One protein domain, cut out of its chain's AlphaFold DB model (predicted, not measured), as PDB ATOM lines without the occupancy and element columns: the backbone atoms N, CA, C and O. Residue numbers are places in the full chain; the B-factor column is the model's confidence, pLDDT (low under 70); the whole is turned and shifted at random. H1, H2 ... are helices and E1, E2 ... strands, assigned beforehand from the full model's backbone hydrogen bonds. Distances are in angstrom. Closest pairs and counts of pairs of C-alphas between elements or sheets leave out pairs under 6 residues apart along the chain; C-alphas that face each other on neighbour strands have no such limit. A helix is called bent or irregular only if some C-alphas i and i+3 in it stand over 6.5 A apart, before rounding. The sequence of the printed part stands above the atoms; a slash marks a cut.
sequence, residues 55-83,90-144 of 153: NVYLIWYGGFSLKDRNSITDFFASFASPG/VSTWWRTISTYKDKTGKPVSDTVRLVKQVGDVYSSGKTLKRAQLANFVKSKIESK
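AT A GLANCE: This is residues 55 to 83 and 90 to 144 of the 153 residues of the protein "protein EXORDIUM-like 3" of Gossypium hirsutum (UniProt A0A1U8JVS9). Two parallel strands, E1 and E2, lie side by side as a narrow ribbon through the middle, with the helix H1 running back alongside it, nearer to E2 than to E1. H2 lies beyond the end of the ribbon where the strands begin and leads into a long loop, residues 98 to 111, while H3 is set off on the other side of the ribbon from H1. The printed part has 84 residues, with three named helices and two named strands in the order E1, H1, H2, E2, H3, and its class is mixed, helices and strands. The whole is loose, with a radius of gyration of the C-alphas of 16.1 A and spans of 41 by 33 by 22 A.

IN THESE COORDINATES: E1, residues 55 to 61, begins at C-alpha 55 (-4.486, -13.416, -81.951) and measures 18.9 A from first to last C-alpha. H1, residues 66 to 77, measures 15.5 A; it is neither bent nor irregular, but only just: C-alphas 68 and 71 are 6.3 A apart. H2 is residues 90 to 97, with C-alpha 90 at (10.666, -14.176, -77.972). E2, residues 112 to 120, measures 23.3 A and bends by 52 degrees at residue 115. H3, residues 130 to 142, measures 19.5 A and ends at C-alpha 142 (-18.735, -23.164, -87.004); it is irregular, with C-alphas 131 and 134 7.1 A apart.

HOW THE PARTS SIT: E1 and E2 are parallel neighbours, with 22 degrees between their directions. C-alphas 58 and 117 face each other at 4.5 A. N 56 and O 113, at 2.8 A, and N 118 and O 58, at 2.9 A, are within hydrogen-bond range. H1 and E2 have 6 pairs of C-alphas within 8 A, the closest being those of Phe 76 and Leu 114, 6.1 A apart. H1 and H2 are close but not clearly touching; their closest C-alphas, of Phe 75 and Val 90, are 6.8 A apart. They run the same way at a steep tilt of 46 degrees. H3 is apart from E1, H1 and H2, and H2 is apart from E1. O i to N i+4 pairs are within hydrogen-bond range in 6 of 8 cases in H1, 3 of 4 in H2 and 7 of 9 in H3.

THE WHOLE: The C-alphas farthest apart, of Gly 105 and Gly 125, are 43.5 A from each other. Residues 84 to 89 are not printed, and C-alphas 83 and 90 are 12.8 A apart across this cut. The link from E1 to H1 is tight, that from E2 to H3 short, and that from H2 to E2 long, with residues 98 to 111. The mean pLDDT of the printed part is 93.7, and residues 81 to 83 are under 70.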
ATOM      1  N   ASN A  55      -3.887 -12.442 -82.849       97.56
ATOM      2  CA  ASN A  55      -4.486 -13.416 -81.951       97.56
ATOM      3  C   ASN A  55      -4.221 -14.815 -82.510       97.56
ATOM      4  O   ASN A  55      -4.558 -15.099 -83.651       97.56
ATOM      5  N   VAL A  56      -3.607 -15.682 -81.716       97.75
ATOM      6  CA  VAL A  56      -3.258 -17.048 -82.111       97.75
ATOM      7  C   VAL A  56      -4.270 -18.019 -81.522       97.75
ATOM      8  O   VAL A  56      -4.547 -17.973 -80.316       97.75
ATOM      9  N   TYR A  57      -4.781 -18.915 -82.366       98.19
ATOM     10  CA  TYR A  57      -5.675 -20.004 -81.985       98.19
ATOM     11  C   TYR A  57      -5.006 -21.353 -82.255       98.19
ATOM     12  O   TYR A  57      -4.673 -21.688 -83.387       98.19
ATOM     13  N   LEU A  58      -4.802 -22.158 -81.211       97.94
ATOM     14  CA  LEU A  58      -4.002 -23.381 -81.313       97.94
ATOM     15  C   LEU A  58      -4.857 -24.649 -81.226       97.94
ATOM     16  O   LEU A  58      -5.562 -24.868 -80.241       97.94
ATOM     17  N   ILE A  59      -4.764 -25.522 -82.231       97.50
ATOM     18  CA  ILE A  59      -5.382 -26.855 -82.206       97.50
ATOM     19  C   ILE A  59      -4.300 -27.902 -81.958       97.50
ATOM     20  O   ILE A  59      -3.440 -28.137 -82.805       97.50
ATOM     21  N   TRP A  60      -4.384 -28.585 -80.822       97.56
ATOM     22  CA  TRP A  60      -3.557 -29.743 -80.501       97.56
ATOM     23  C   TRP A  60      -4.136 -30.991 -81.162       97.56
ATOM     24  O   TRP A  60      -4.865 -31.751 -80.525       97.56
ATOM     25  N   TYR A  61      -3.854 -31.169 -82.453       96.94
ATOM     26  CA  TYR A  61      -4.344 -32.313 -83.220       96.94
ATOM     27  C   TYR A  61      -3.499 -33.568 -82.961       96.94
ATOM     28  O   TYR A  61      -2.494 -33.816 -83.625       96.94
ATOM     29  N   GLY A  62      -3.903 -34.350 -81.965       96.69
ATOM     30  CA  GLY A  62      -3.296 -35.615 -81.578       96.69
ATOM     31  C   GLY A  62      -3.190 -35.798 -80.066       96.69
ATOM     32  O   GLY A  62      -3.673 -34.989 -79.272       96.69
ATOM     33  N   GLY A  63      -2.528 -36.880 -79.658       95.12
ATOM     34  CA  GLY A  63      -2.312 -37.239 -78.253       95.12
ATOM     35  C   GLY A  63      -1.209 -36.434 -77.557       95.12
ATOM     36  O   GLY A  63      -0.334 -37.031 -76.943       95.12
ATOM     37  N   PHE A  64      -1.218 -35.101 -77.661       95.69
ATOM     38  CA  PHE A  64      -0.214 -34.246 -77.015       95.69
ATOM     39  C   PHE A  64      -0.367 -34.274 -75.493       95.69
ATOM     40  O   PHE A  64      -1.418 -33.860 -74.980       95.69
ATOM     41  N   SER A  65       0.687 -34.691 -74.785       95.44
ATOM     42  CA  SER A  65       0.741 -34.627 -73.323       95.44
ATOM     43  C   SER A  65       0.827 -33.178 -72.840       95.44
ATOM     44  O   SER A  65       1.167 -32.273 -73.603       95.44
ATOM     45  N   LEU A  66       0.550 -32.930 -71.556       94.56
ATOM     46  CA  LEU A  66       0.722 -31.593 -70.977       94.56
ATOM     47  C   LEU A  66       2.171 -31.099 -71.127       94.56
ATOM     48  O   LEU A  66       2.399 -29.946 -71.476       94.56
ATOM     49  N   LYS A  67       3.145 -31.997 -70.938       95.00
ATOM     50  CA  LYS A  67       4.569 -31.679 -71.068       95.00
ATOM     51  C   LYS A  67       4.925 -31.214 -72.483       95.00
ATOM     52  O   LYS A  67       5.656 -30.239 -72.617       95.00
ATOM     53  N   ASP A  68       4.373 -31.857 -73.512       93.62
ATOM     54  CA  ASP A  68       4.628 -31.481 -74.913       93.62
ATOM     55  C   ASP A  68       4.021 -30.115 -75.253       93.62
ATOM     56  O   ASP A  68       4.586 -29.344 -76.029       93.62
ATOM     57  N   ARG A  69       2.870 -29.790 -74.651       96.88
ATOM     58  CA  ARG A  69       2.196 -28.502 -74.863       96.88
ATOM     59  C   ARG A  69       2.944 -27.347 -74.209       96.88
ATOM     60  O   ARG A  69       2.997 -26.269 -74.801       96.88
ATOM     61  N   ASN A  70       3.545 -27.584 -73.040       96.50
ATOM     62  CA  ASN A  70       4.183 -26.544 -72.233       96.50
ATOM     63  C   ASN A  70       5.239 -25.752 -73.012       96.50
ATOM     64  O   ASN A  70       5.207 -24.529 -72.987       96.50
ATOM     65  N   SER A  71       6.121 -26.409 -73.772       94.25
ATOM     66  CA  SER A  71       7.178 -25.700 -74.512       94.25
ATOM     67  C   SER A  71       6.633 -24.687 -75.526       94.25
ATOM     68  O   SER A  71       7.183 -23.598 -75.683       94.25
ATOM     69  N   ILE A  72       5.531 -25.014 -76.200       96.44
ATOM     70  CA  ILE A  72       4.891 -24.127 -77.179       96.44
ATOM     71  C   ILE A  72       4.064 -23.046 -76.469       96.44
ATOM     72  O   ILE A  72       4.078 -21.892 -76.892       96.44
ATOM     73  N   THR A  73       3.360 -23.369 -75.378       96.31
ATOM     74  CA  THR A  73       2.637 -22.341 -74.610       96.31
ATOM     75  C   THR A  73       3.594 -21.357 -73.939       96.31
ATOM     76  O   THR A  73       3.308 -20.163 -73.923       96.31
ATOM     77  N   ASP A  74       4.756 -21.820 -73.472       94.44
ATOM     78  CA  ASP A  74       5.818 -20.986 -72.902       94.44
ATOM     79  C   ASP A  74       6.443 -20.070 -73.962       94.44
ATOM     80  O   ASP A  74       6.729 -18.904 -73.681       94.44
ATOM     81  N   PHE A  75       6.588 -20.553 -75.203       95.25
ATOM     82  CA  PHE A  75       6.977 -19.709 -76.336       95.25
ATOM     83  C   PHE A  75       5.998 -18.542 -76.519       95.25
ATOM     84  O   PHE A  75       6.424 -17.388 -76.592       95.25
ATOM     85  N   PHE A  76       4.685 -18.805 -76.516       95.62
ATOM     86  CA  PHE A  76       3.690 -17.735 -76.620       95.62
ATOM     87  C   PHE A  76       3.664 -16.819 -75.388       95.62
ATOM     88  O   PHE A  76       3.534 -15.603 -75.529       95.62
ATOM     89  N   ALA A  77       3.855 -17.364 -74.186       93.44
ATOM     90  CA  ALA A  77       3.975 -16.570 -72.964       93.44
ATOM     91  C   ALA A  77       5.210 -15.645 -72.988       93.44
ATOM     92  O   ALA A  77       5.182 -14.548 -72.427       93.44
ATOM     93  N   SER A  78       6.278 -16.039 -73.692       93.12
ATOM     94  CA  SER A  78       7.504 -15.250 -73.848       93.12
ATOM     95  C   SER A  78       7.301 -13.943 -74.639       93.12
ATOM     96  O   SER A  78       8.106 -13.024 -74.483       93.12
ATOM     97  N   PHE A  79       6.210 -13.792 -75.407       92.25
ATOM     98  CA  PHE A  79       5.836 -12.503 -76.018       92.25
ATOM     99  C   PHE A  79       5.414 -11.456 -74.987       92.25
ATOM    100  O   PHE A  79       5.690 -10.272 -75.162       92.25
ATOM    101  N   ALA A  80       4.753 -11.883 -73.909       82.50
ATOM    102  CA  ALA A  80       4.177 -10.980 -72.921       82.50
ATOM    103  C   ALA A  80       5.192 -10.482 -71.886       82.50
ATOM    104  O   ALA A  80       4.836  -9.625 -71.090       82.50
ATOM    105  N   SER A  81       6.423 -11.009 -71.855       67.31
ATOM    106  CA  SER A  81       7.408 -10.700 -70.812       67.31
ATOM    107  C   SER A  81       8.060  -9.325 -71.049       67.31
ATOM    108  O   SER A  81       8.930  -9.222 -71.922       67.31
ATOM    109  N   PRO A  82       7.694  -8.260 -70.295       59.47
ATOM    110  CA  PRO A  82       8.216  -6.912 -70.492       59.47
ATOM    111  C   PRO A  82       9.253  -6.540 -69.413       59.47
ATOM    112  O   PRO A  82       9.628  -5.379 -69.290       59.47
ATOM    113  N   GLY A  83       9.698  -7.490 -68.583       52.66
ATOM    114  CA  GLY A  83      10.338  -7.186 -67.302       52.66
ATOM    115  C   GLY A  83      11.711  -7.821 -67.104       52.66
ATOM    116  O   GLY A  83      11.835  -9.042 -67.126       52.66
ATOM    117  N   VAL A  90      11.528 -14.312 -76.792       93.38
ATOM    118  CA  VAL A  90      10.666 -14.176 -77.972       93.38
ATOM    119  C   VAL A  90      10.211 -12.726 -78.124       93.38
ATOM    120  O   VAL A  90      10.260 -12.206 -79.230       93.38
ATOM    121  N   SER A  91       9.877 -12.031 -77.028       91.81
ATOM    122  CA  SER A  91       9.543 -10.598 -77.066       91.81
ATOM    123  C   SER A  91      10.683  -9.718 -77.601       91.81
ATOM    124  O   SER A  91      10.432  -8.794 -78.372       91.81
ATOM    125  N   THR A  92      11.936 -10.007 -77.233       89.12
ATOM    126  CA  THR A  92      13.111  -9.248 -77.694       89.12
ATOM    127  C   THR A  92      13.385  -9.509 -79.169       89.12
ATOM    128  O   THR A  92      13.600  -8.567 -79.926       89.12
ATOM    129  N   TRP A  93      13.323 -10.773 -79.599       90.25
ATOM    130  CA  TRP A  93      13.453 -11.128 -81.010       90.25
ATOM    131  C   TRP A  93      12.325 -10.516 -81.851       90.25
ATOM    132  O   TRP A  93      12.589  -9.898 -82.880       90.25
ATOM    133  N   TRP A  94      11.076 -10.607 -81.383       92.88
ATOM    134  CA  TRP A  94       9.920 -10.066 -82.094       92.88
ATOM    135  C   TRP A  94       9.974  -8.548 -82.239       92.88
ATOM    136  O   TRP A  94       9.542  -8.034 -83.261       92.88
ATOM    137  N   ARG A  95      10.571  -7.826 -81.282       90.00
ATOM    138  CA  ARG A  95      10.809  -6.380 -81.406       90.00
ATOM    139  C   ARG A  95      11.727  -6.034 -82.577       90.00
ATOM    140  O   ARG A  95      11.525  -5.014 -83.219       90.00
ATOM    141  N   THR A  96      12.712  -6.875 -82.885       88.62
ATOM    142  CA  THR A  96      13.505  -6.712 -84.112       88.62
ATOM    143  C   THR A  96      12.627  -6.954 -85.336       88.62
ATOM    144  O   THR A  96      12.646  -6.159 -86.271       88.62
ATOM    145  N   ILE A  97      11.802  -8.005 -85.312       91.94
ATOM    146  CA  ILE A  97      10.883  -8.326 -86.415       91.94
ATOM    147  C   ILE A  97       9.823  -7.229 -86.631       91.94
ATOM    148  O   ILE A  97       9.449  -6.950 -87.768       91.94
ATOM    149  N   SER A  98       9.367  -6.552 -85.577       92.44
ATOM    150  CA  SER A  98       8.338  -5.515 -85.690       92.44
ATOM    151  C   SER A  98       8.807  -4.238 -86.393       92.44
ATOM    152  O   SER A  98       7.993  -3.443 -86.859       92.44
ATOM    153  N   THR A  99      10.120  -4.081 -86.589       92.19
ATOM    154  CA  THR A  99      10.695  -2.965 -87.355       92.19
ATOM    155  C   THR A  99      10.493  -3.102 -88.869       92.19
ATOM    156  O   THR A  99      10.558  -2.099 -89.586       92.19
ATOM    157  N   TYR A 100      10.221  -4.312 -89.376       92.81
ATOM    158  CA  TYR A 100      10.013  -4.546 -90.806       92.81
ATOM    159  C   TYR A 100       8.668  -4.009 -91.269       92.81
ATOM    160  O   TYR A 100       7.636  -4.263 -90.648       92.81
ATOM    161  N   LYS A 101       8.687  -3.309 -92.406       94.00
ATOM    162  CA  LYS A 101       7.515  -2.686 -93.022       94.00
ATOM    163  C   LYS A 101       7.178  -3.329 -94.356       94.00
ATOM    164  O   LYS A 101       8.069  -3.684 -95.125       94.00
ATOM    165  N   ASP A 102       5.887  -3.451 -94.638       91.69
ATOM    166  CA  ASP A 102       5.408  -3.925 -95.930       91.69
ATOM    167  C   ASP A 102       5.572  -2.849 -97.022       91.69
ATOM    168  O   ASP A 102       6.043  -1.738 -96.772       91.69
ATOM    169  N   LYS A 103       5.161  -3.165 -98.256       90.38
ATOM    170  CA  LYS A 103       5.246  -2.234 -99.399       90.38
ATOM    171  C   LYS A 103       4.432  -0.945 -99.210       90.38
ATOM    172  O   LYS A 103       4.659   0.017 -99.932       90.38
ATOM    173  N   THR A 104       3.490  -0.929 -98.266       92.25
ATOM    174  CA  THR A 104       2.655   0.231 -97.919       92.25
ATOM    175  C   THR A 104       3.161   0.978 -96.681       92.25
ATOM    176  O   THR A 104       2.535   1.938 -96.243       92.25
ATOM    177  N   GLY A 105       4.292   0.553 -96.107       92.56
ATOM    178  CA  GLY A 105       4.887   1.161 -94.920       92.56
ATOM    179  C   GLY A 105       4.305   0.675 -93.591       92.56
ATOM    180  O   GLY A 105       4.675   1.220 -92.549       92.56
ATOM    181  N   LYS A 106       3.427  -0.341 -93.587       94.50
ATOM    182  CA  LYS A 106       2.851  -0.880 -92.346       94.50
ATOM    183  C   LYS A 106       3.830  -1.849 -91.680       94.50
ATOM    184  O   LYS A 106       4.287  -2.775 -92.354       94.50
ATOM    185  N   PRO A 107       4.154  -1.663 -90.390       94.75
ATOM    186  CA  PRO A 107       5.047  -2.565 -89.679       94.75
ATOM    187  C   PRO A 107       4.369  -3.902 -89.356       94.75
ATOM    188  O   PRO A 107       3.138  -3.983 -89.283       94.75
ATOM    189  N   VAL A 108       5.173  -4.941 -89.118       95.69
ATOM    190  CA  VAL A 108       4.693  -6.175 -88.474       95.69
ATOM    191  C   VAL A 108       4.081  -5.826 -87.112       95.69
ATOM    192  O   VAL A 108       4.613  -5.000 -86.377       95.69
ATOM    193  N   SER A 109       2.962  -6.462 -86.766       95.50
ATOM    194  CA  SER A 109       2.274  -6.243 -85.494       95.50
ATOM    195  C   SER A 109       3.189  -6.487 -84.295       95.50
ATOM    196  O   SER A 109       3.696  -7.591 -84.116       95.50
ATOM    197  N   ASP A 110       3.309  -5.498 -83.411       92.19
ATOM    198  CA  ASP A 110       4.137  -5.597 -82.200       92.19
ATOM    199  C   ASP A 110       3.626  -6.630 -81.187       92.19
ATOM    200  O   ASP A 110       4.391  -7.159 -80.382       92.19
ATOM    201  N   THR A 111       2.320  -6.904 -81.196       93.56
ATOM    202  CA  THR A 111       1.679  -7.768 -80.201       93.56
ATOM    203  C   THR A 111       1.206  -9.075 -80.816       93.56
ATOM    204  O   THR A 111       0.449  -9.068 -81.786       93.56
ATOM    205  N   VAL A 112       1.587 -10.187 -80.190       96.12
ATOM    206  CA  VAL A 112       1.111 -11.544 -80.488       96.12
ATOM    207  C   VAL A 112       0.617 -12.168 -79.190       96.12
ATOM    208  O   VAL A 112       1.292 -12.078 -78.164       96.12
ATOM    209  N   ARG A 113      -0.568 -12.781 -79.210       95.38
ATOM    210  CA  ARG A 113      -1.189 -13.382 -78.022       95.38
ATOM    211  C   ARG A 113      -1.778 -14.738 -78.365       95.38
ATOM    212  O   ARG A 113      -2.553 -14.836 -79.309       95.38
ATOM    213  N   LEU A 114      -1.485 -15.759 -77.566       97.38
ATOM    214  CA  LEU A 114      -2.255 -17.001 -77.590       97.38
ATOM    215  C   LEU A 114      -3.601 -16.754 -76.902       97.38
ATOM    216  O   LEU A 114      -3.647 -16.580 -75.688       97.38
ATOM    217  N   VAL A 115      -4.681 -16.697 -77.682       97.56
ATOM    218  CA  VAL A 115      -6.018 -16.340 -77.178       97.56
ATOM    219  C   VAL A 115      -6.786 -17.571 -76.727       97.56
ATOM    220  O   VAL A 115      -7.436 -17.554 -75.682       97.56
ATOM    221  N   LYS A 116      -6.725 -18.654 -77.505       97.94
ATOM    222  CA  LYS A 116      -7.408 -19.899 -77.162       97.94
ATOM    223  C   LYS A 116      -6.669 -21.095 -77.730       97.94
ATOM    224  O   LYS A 116      -6.047 -21.029 -78.785       97.94
ATOM    225  N   GLN A 117      -6.782 -22.212 -77.026       97.69
ATOM    226  CA  GLN A 117      -6.267 -23.494 -77.472       97.69
ATOM    227  C   GLN A 117      -7.296 -24.596 -77.235       97.69
ATOM    228  O   GLN A 117      -8.102 -24.504 -76.308       97.69
ATOM    229  N   VAL A 118      -7.274 -25.635 -78.066       97.56
ATOM    230  CA  VAL A 118      -8.190 -26.776 -77.966       97.56
ATOM    231  C   VAL A 118      -7.467 -28.084 -78.264       97.56
ATOM    232  O   VAL A 118      -6.588 -28.137 -79.119       97.56
ATOM    233  N   GLY A 119      -7.820 -29.143 -77.534       97.12
ATOM    234  CA  GLY A 119      -7.379 -30.505 -77.831       97.12
ATOM    235  C   GLY A 119      -8.267 -31.176 -78.869       97.12
ATOM    236  O   GLY A 119      -9.484 -31.029 -78.817       97.12
ATOM    237  N   ASP A 120      -7.669 -31.942 -79.777       97.00
ATOM    238  CA  ASP A 120      -8.393 -32.768 -80.736       97.00
ATOM    239  C   ASP A 120      -7.693 -34.123 -80.884       97.00
ATOM    240  O   ASP A 120      -6.613 -34.219 -81.462       97.00
ATOM    241  N   VAL A 121      -8.287 -35.180 -80.331       96.12
ATOM    242  CA  VAL A 121      -7.680 -36.519 -80.317       96.12
ATOM    243  C   VAL A 121      -8.012 -37.250 -81.621       96.12
ATOM    244  O   VAL A 121      -8.768 -38.217 -81.634       96.12
ATOM    245  N   TYR A 122      -7.436 -36.773 -82.725       96.19
ATOM    246  CA  TYR A 122      -7.562 -37.378 -84.055       96.19
ATOM    247  C   TYR A 122      -9.008 -37.475 -84.577       96.19
ATOM    248  O   TYR A 122      -9.379 -38.481 -85.182       96.19
ATOM    249  N   SER A 123      -9.832 -36.440 -84.385       95.31
ATOM    250  CA  SER A 123     -11.245 -36.444 -84.811       95.31
ATOM    251  C   SER A 123     -11.447 -36.627 -86.321       95.31
ATOM    252  O   SER A 123     -12.523 -37.025 -86.753       95.31
ATOM    253  N   SER A 124     -10.416 -36.369 -87.132       95.00
ATOM    254  CA  SER A 124     -10.385 -36.616 -88.583       95.00
ATOM    255  C   SER A 124      -9.422 -37.755 -88.969       95.00
ATOM    256  O   SER A 124      -8.949 -37.821 -90.102       95.00
ATOM    257  N   GLY A 125      -9.103 -38.647 -88.025       95.69
ATOM    258  CA  GLY A 125      -8.143 -39.742 -88.185       95.69
ATOM    259  C   GLY A 125      -6.693 -39.353 -87.872       95.69
ATOM    260  O   GLY A 125      -6.354 -38.188 -87.674       95.69
ATOM    261  N   LYS A 126      -5.784 -40.335 -87.827       95.50
ATOM    262  CA  LYS A 126      -4.366 -40.100 -87.468       95.50
ATOM    263  C   LYS A 126      -3.581 -39.277 -88.499       95.50
ATOM    264  O   LYS A 126      -2.492 -38.801 -88.195       95.50
ATOM    265  N   THR A 127      -4.127 -39.094 -89.699       94.94
ATOM    266  CA  THR A 127      -3.496 -38.356 -90.795       94.94
ATOM    267  C   THR A 127      -4.427 -37.252 -91.271       94.94
ATOM    268  O   THR A 127      -5.505 -37.533 -91.786       94.94
ATOM    269  N   LEU A 128      -3.979 -36.003 -91.152       94.94
ATOM    270  CA  LEU A 128      -4.692 -34.829 -91.647       94.94
ATOM    271  C   LEU A 128      -4.018 -34.329 -92.930       94.94
ATOM    272  O   LEU A 128      -2.868 -33.887 -92.909       94.94
ATOM    273  N   LYS A 129      -4.708 -34.427 -94.072       95.38
ATOM    274  CA  LYS A 129      -4.166 -33.997 -95.370       95.38
ATOM    275  C   LYS A 129      -4.282 -32.482 -95.527       95.38
ATOM    276  O   LYS A 129      -5.239 -31.873 -95.057       95.38
ATOM    277  N   ARG A 130      -3.376 -31.871 -96.305       95.69
ATOM    278  CA  ARG A 130      -3.418 -30.424 -96.609       95.69
ATOM    279  C   ARG A 130      -4.770 -29.969 -97.168       95.69
ATOM    280  O   ARG A 130      -5.276 -28.936 -96.748       95.69
ATOM    281  N   ALA A 131      -5.374 -30.770 -98.049       96.44
ATOM    282  CA  ALA A 131      -6.690 -30.491 -98.629       96.44
ATOM    283  C   ALA A 131      -7.831 -30.444 -97.589       96.44
ATOM    284  O   ALA A 131      -8.874 -29.857 -97.852       96.44
ATOM    285  N   GLN A 132      -7.642 -31.041 -96.408       95.88
ATOM    286  CA  GLN A 132      -8.639 -31.072 -95.335       95.88
ATOM    287  C   GLN A 132      -8.472 -29.919 -94.336       95.88
ATOM    288  O   GLN A 132      -9.426 -29.610 -93.630       95.88
ATOM    289  N   LEU A 133      -7.301 -29.266 -94.275       96.00
ATOM    290  CA  LEU A 133      -6.979 -28.279 -93.234       96.00
ATOM    291  C   LEU A 133      -7.975 -27.117 -93.181       96.00
ATOM    292  O   LEU A 133      -8.443 -26.771 -92.102       96.00
ATOM    293  N   ALA A 134      -8.330 -26.549 -94.336       96.25
ATOM    294  CA  ALA A 134      -9.253 -25.416 -94.393       96.25
ATOM    295  C   ALA A 134     -10.637 -25.785 -93.835       96.25
ATOM    296  O   ALA A 134     -11.161 -25.092 -92.966       96.25
ATOM    297  N   ASN A 135     -11.195 -26.918 -94.274       97.00
ATOM    298  CA  ASN A 135     -12.490 -27.404 -93.792       97.00
ATOM    299  C   ASN A 135     -12.432 -27.802 -92.313       97.00
ATOM    300  O   ASN A 135     -13.366 -27.537 -91.561       97.00
ATOM    301  N   PHE A 136     -11.317 -28.389 -91.878       97.56
ATOM    302  CA  PHE A 136     -11.105 -28.754 -90.486       97.56
ATOM    303  C   PHE A 136     -11.107 -27.521 -89.574       97.56
ATOM    304  O   PHE A 136     -11.872 -27.483 -88.612       97.56
ATOM    305  N   VAL A 137     -10.336 -26.479 -89.902       96.88
ATOM    306  CA  VAL A 137     -10.334 -25.213 -89.149       96.88
ATOM    307  C   VAL A 137     -11.713 -24.550 -89.193       96.88
ATOM    308  O   VAL A 137     -12.231 -24.152 -88.150       96.88
ATOM    309  N   LYS A 138     -12.360 -24.512 -90.367       97.25
ATOM    310  CA  LYS A 138     -13.722 -23.980 -90.528       97.25
ATOM    311  C   LYS A 138     -14.720 -24.665 -89.588       97.25
ATOM    312  O   LYS A 138     -15.462 -23.973 -88.900       97.25
ATOM    313  N   SER A 139     -14.660 -25.991 -89.452       97.19
ATOM    314  CA  SER A 139     -15.527 -26.737 -88.525       97.19
ATOM    315  C   SER A 139     -15.348 -26.328 -87.054       97.19
ATOM    316  O   SER A 139     -16.306 -26.358 -86.280       97.19
ATOM    317  N   LYS A 140     -14.147 -25.891 -86.641       97.69
ATOM    318  CA  LYS A 140     -13.897 -25.390 -85.276       97.69
ATOM    319  C   LYS A 140     -14.483 -23.996 -85.063       97.69
ATOM    320  O   LYS A 140     -14.896 -23.676 -83.951       97.69
ATOM    321  N   ILE A 141     -14.557 -23.192 -86.119       97.62
ATOM    322  CA  ILE A 141     -15.210 -21.882 -86.083       97.62
ATOM    323  C   ILE A 141     -16.735 -22.053 -86.053       97.62
ATOM    324  O   ILE A 141     -17.406 -21.487 -85.195       97.62
ATOM    325  N   GLU A 142     -17.288 -22.898 -86.928       97.50
ATOM    326  CA  GLU A 142     -18.735 -23.164 -87.004       97.50
ATOM    327  C   GLU A 142     -19.286 -23.805 -85.724       97.50
ATOM    328  O   GLU A 142     -20.368 -23.447 -85.261       97.50
ATOM    329  N   SER A 143     -18.511 -24.690 -85.090       97.00
ATOM    330  CA  SER A 143     -18.857 -25.276 -83.786       97.00
ATOM    331  C   SER A 143     -18.610 -24.342 -82.594       97.00
ATOM    332  O   SER A 143     -18.776 -24.755 -81.447       97.00
ATOM    333  N   LYS A 144     -18.223 -23.080 -82.837       96.75
ATOM    334  CA  LYS A 144     -17.940 -22.050 -81.819       96.75
ATOM    335  C   LYS A 144     -16.809 -22.415 -80.851       96.75
ATOM    336  O   LYS A 144     -16.648 -21.782 -79.804       96.75
TER     337      LYS A 144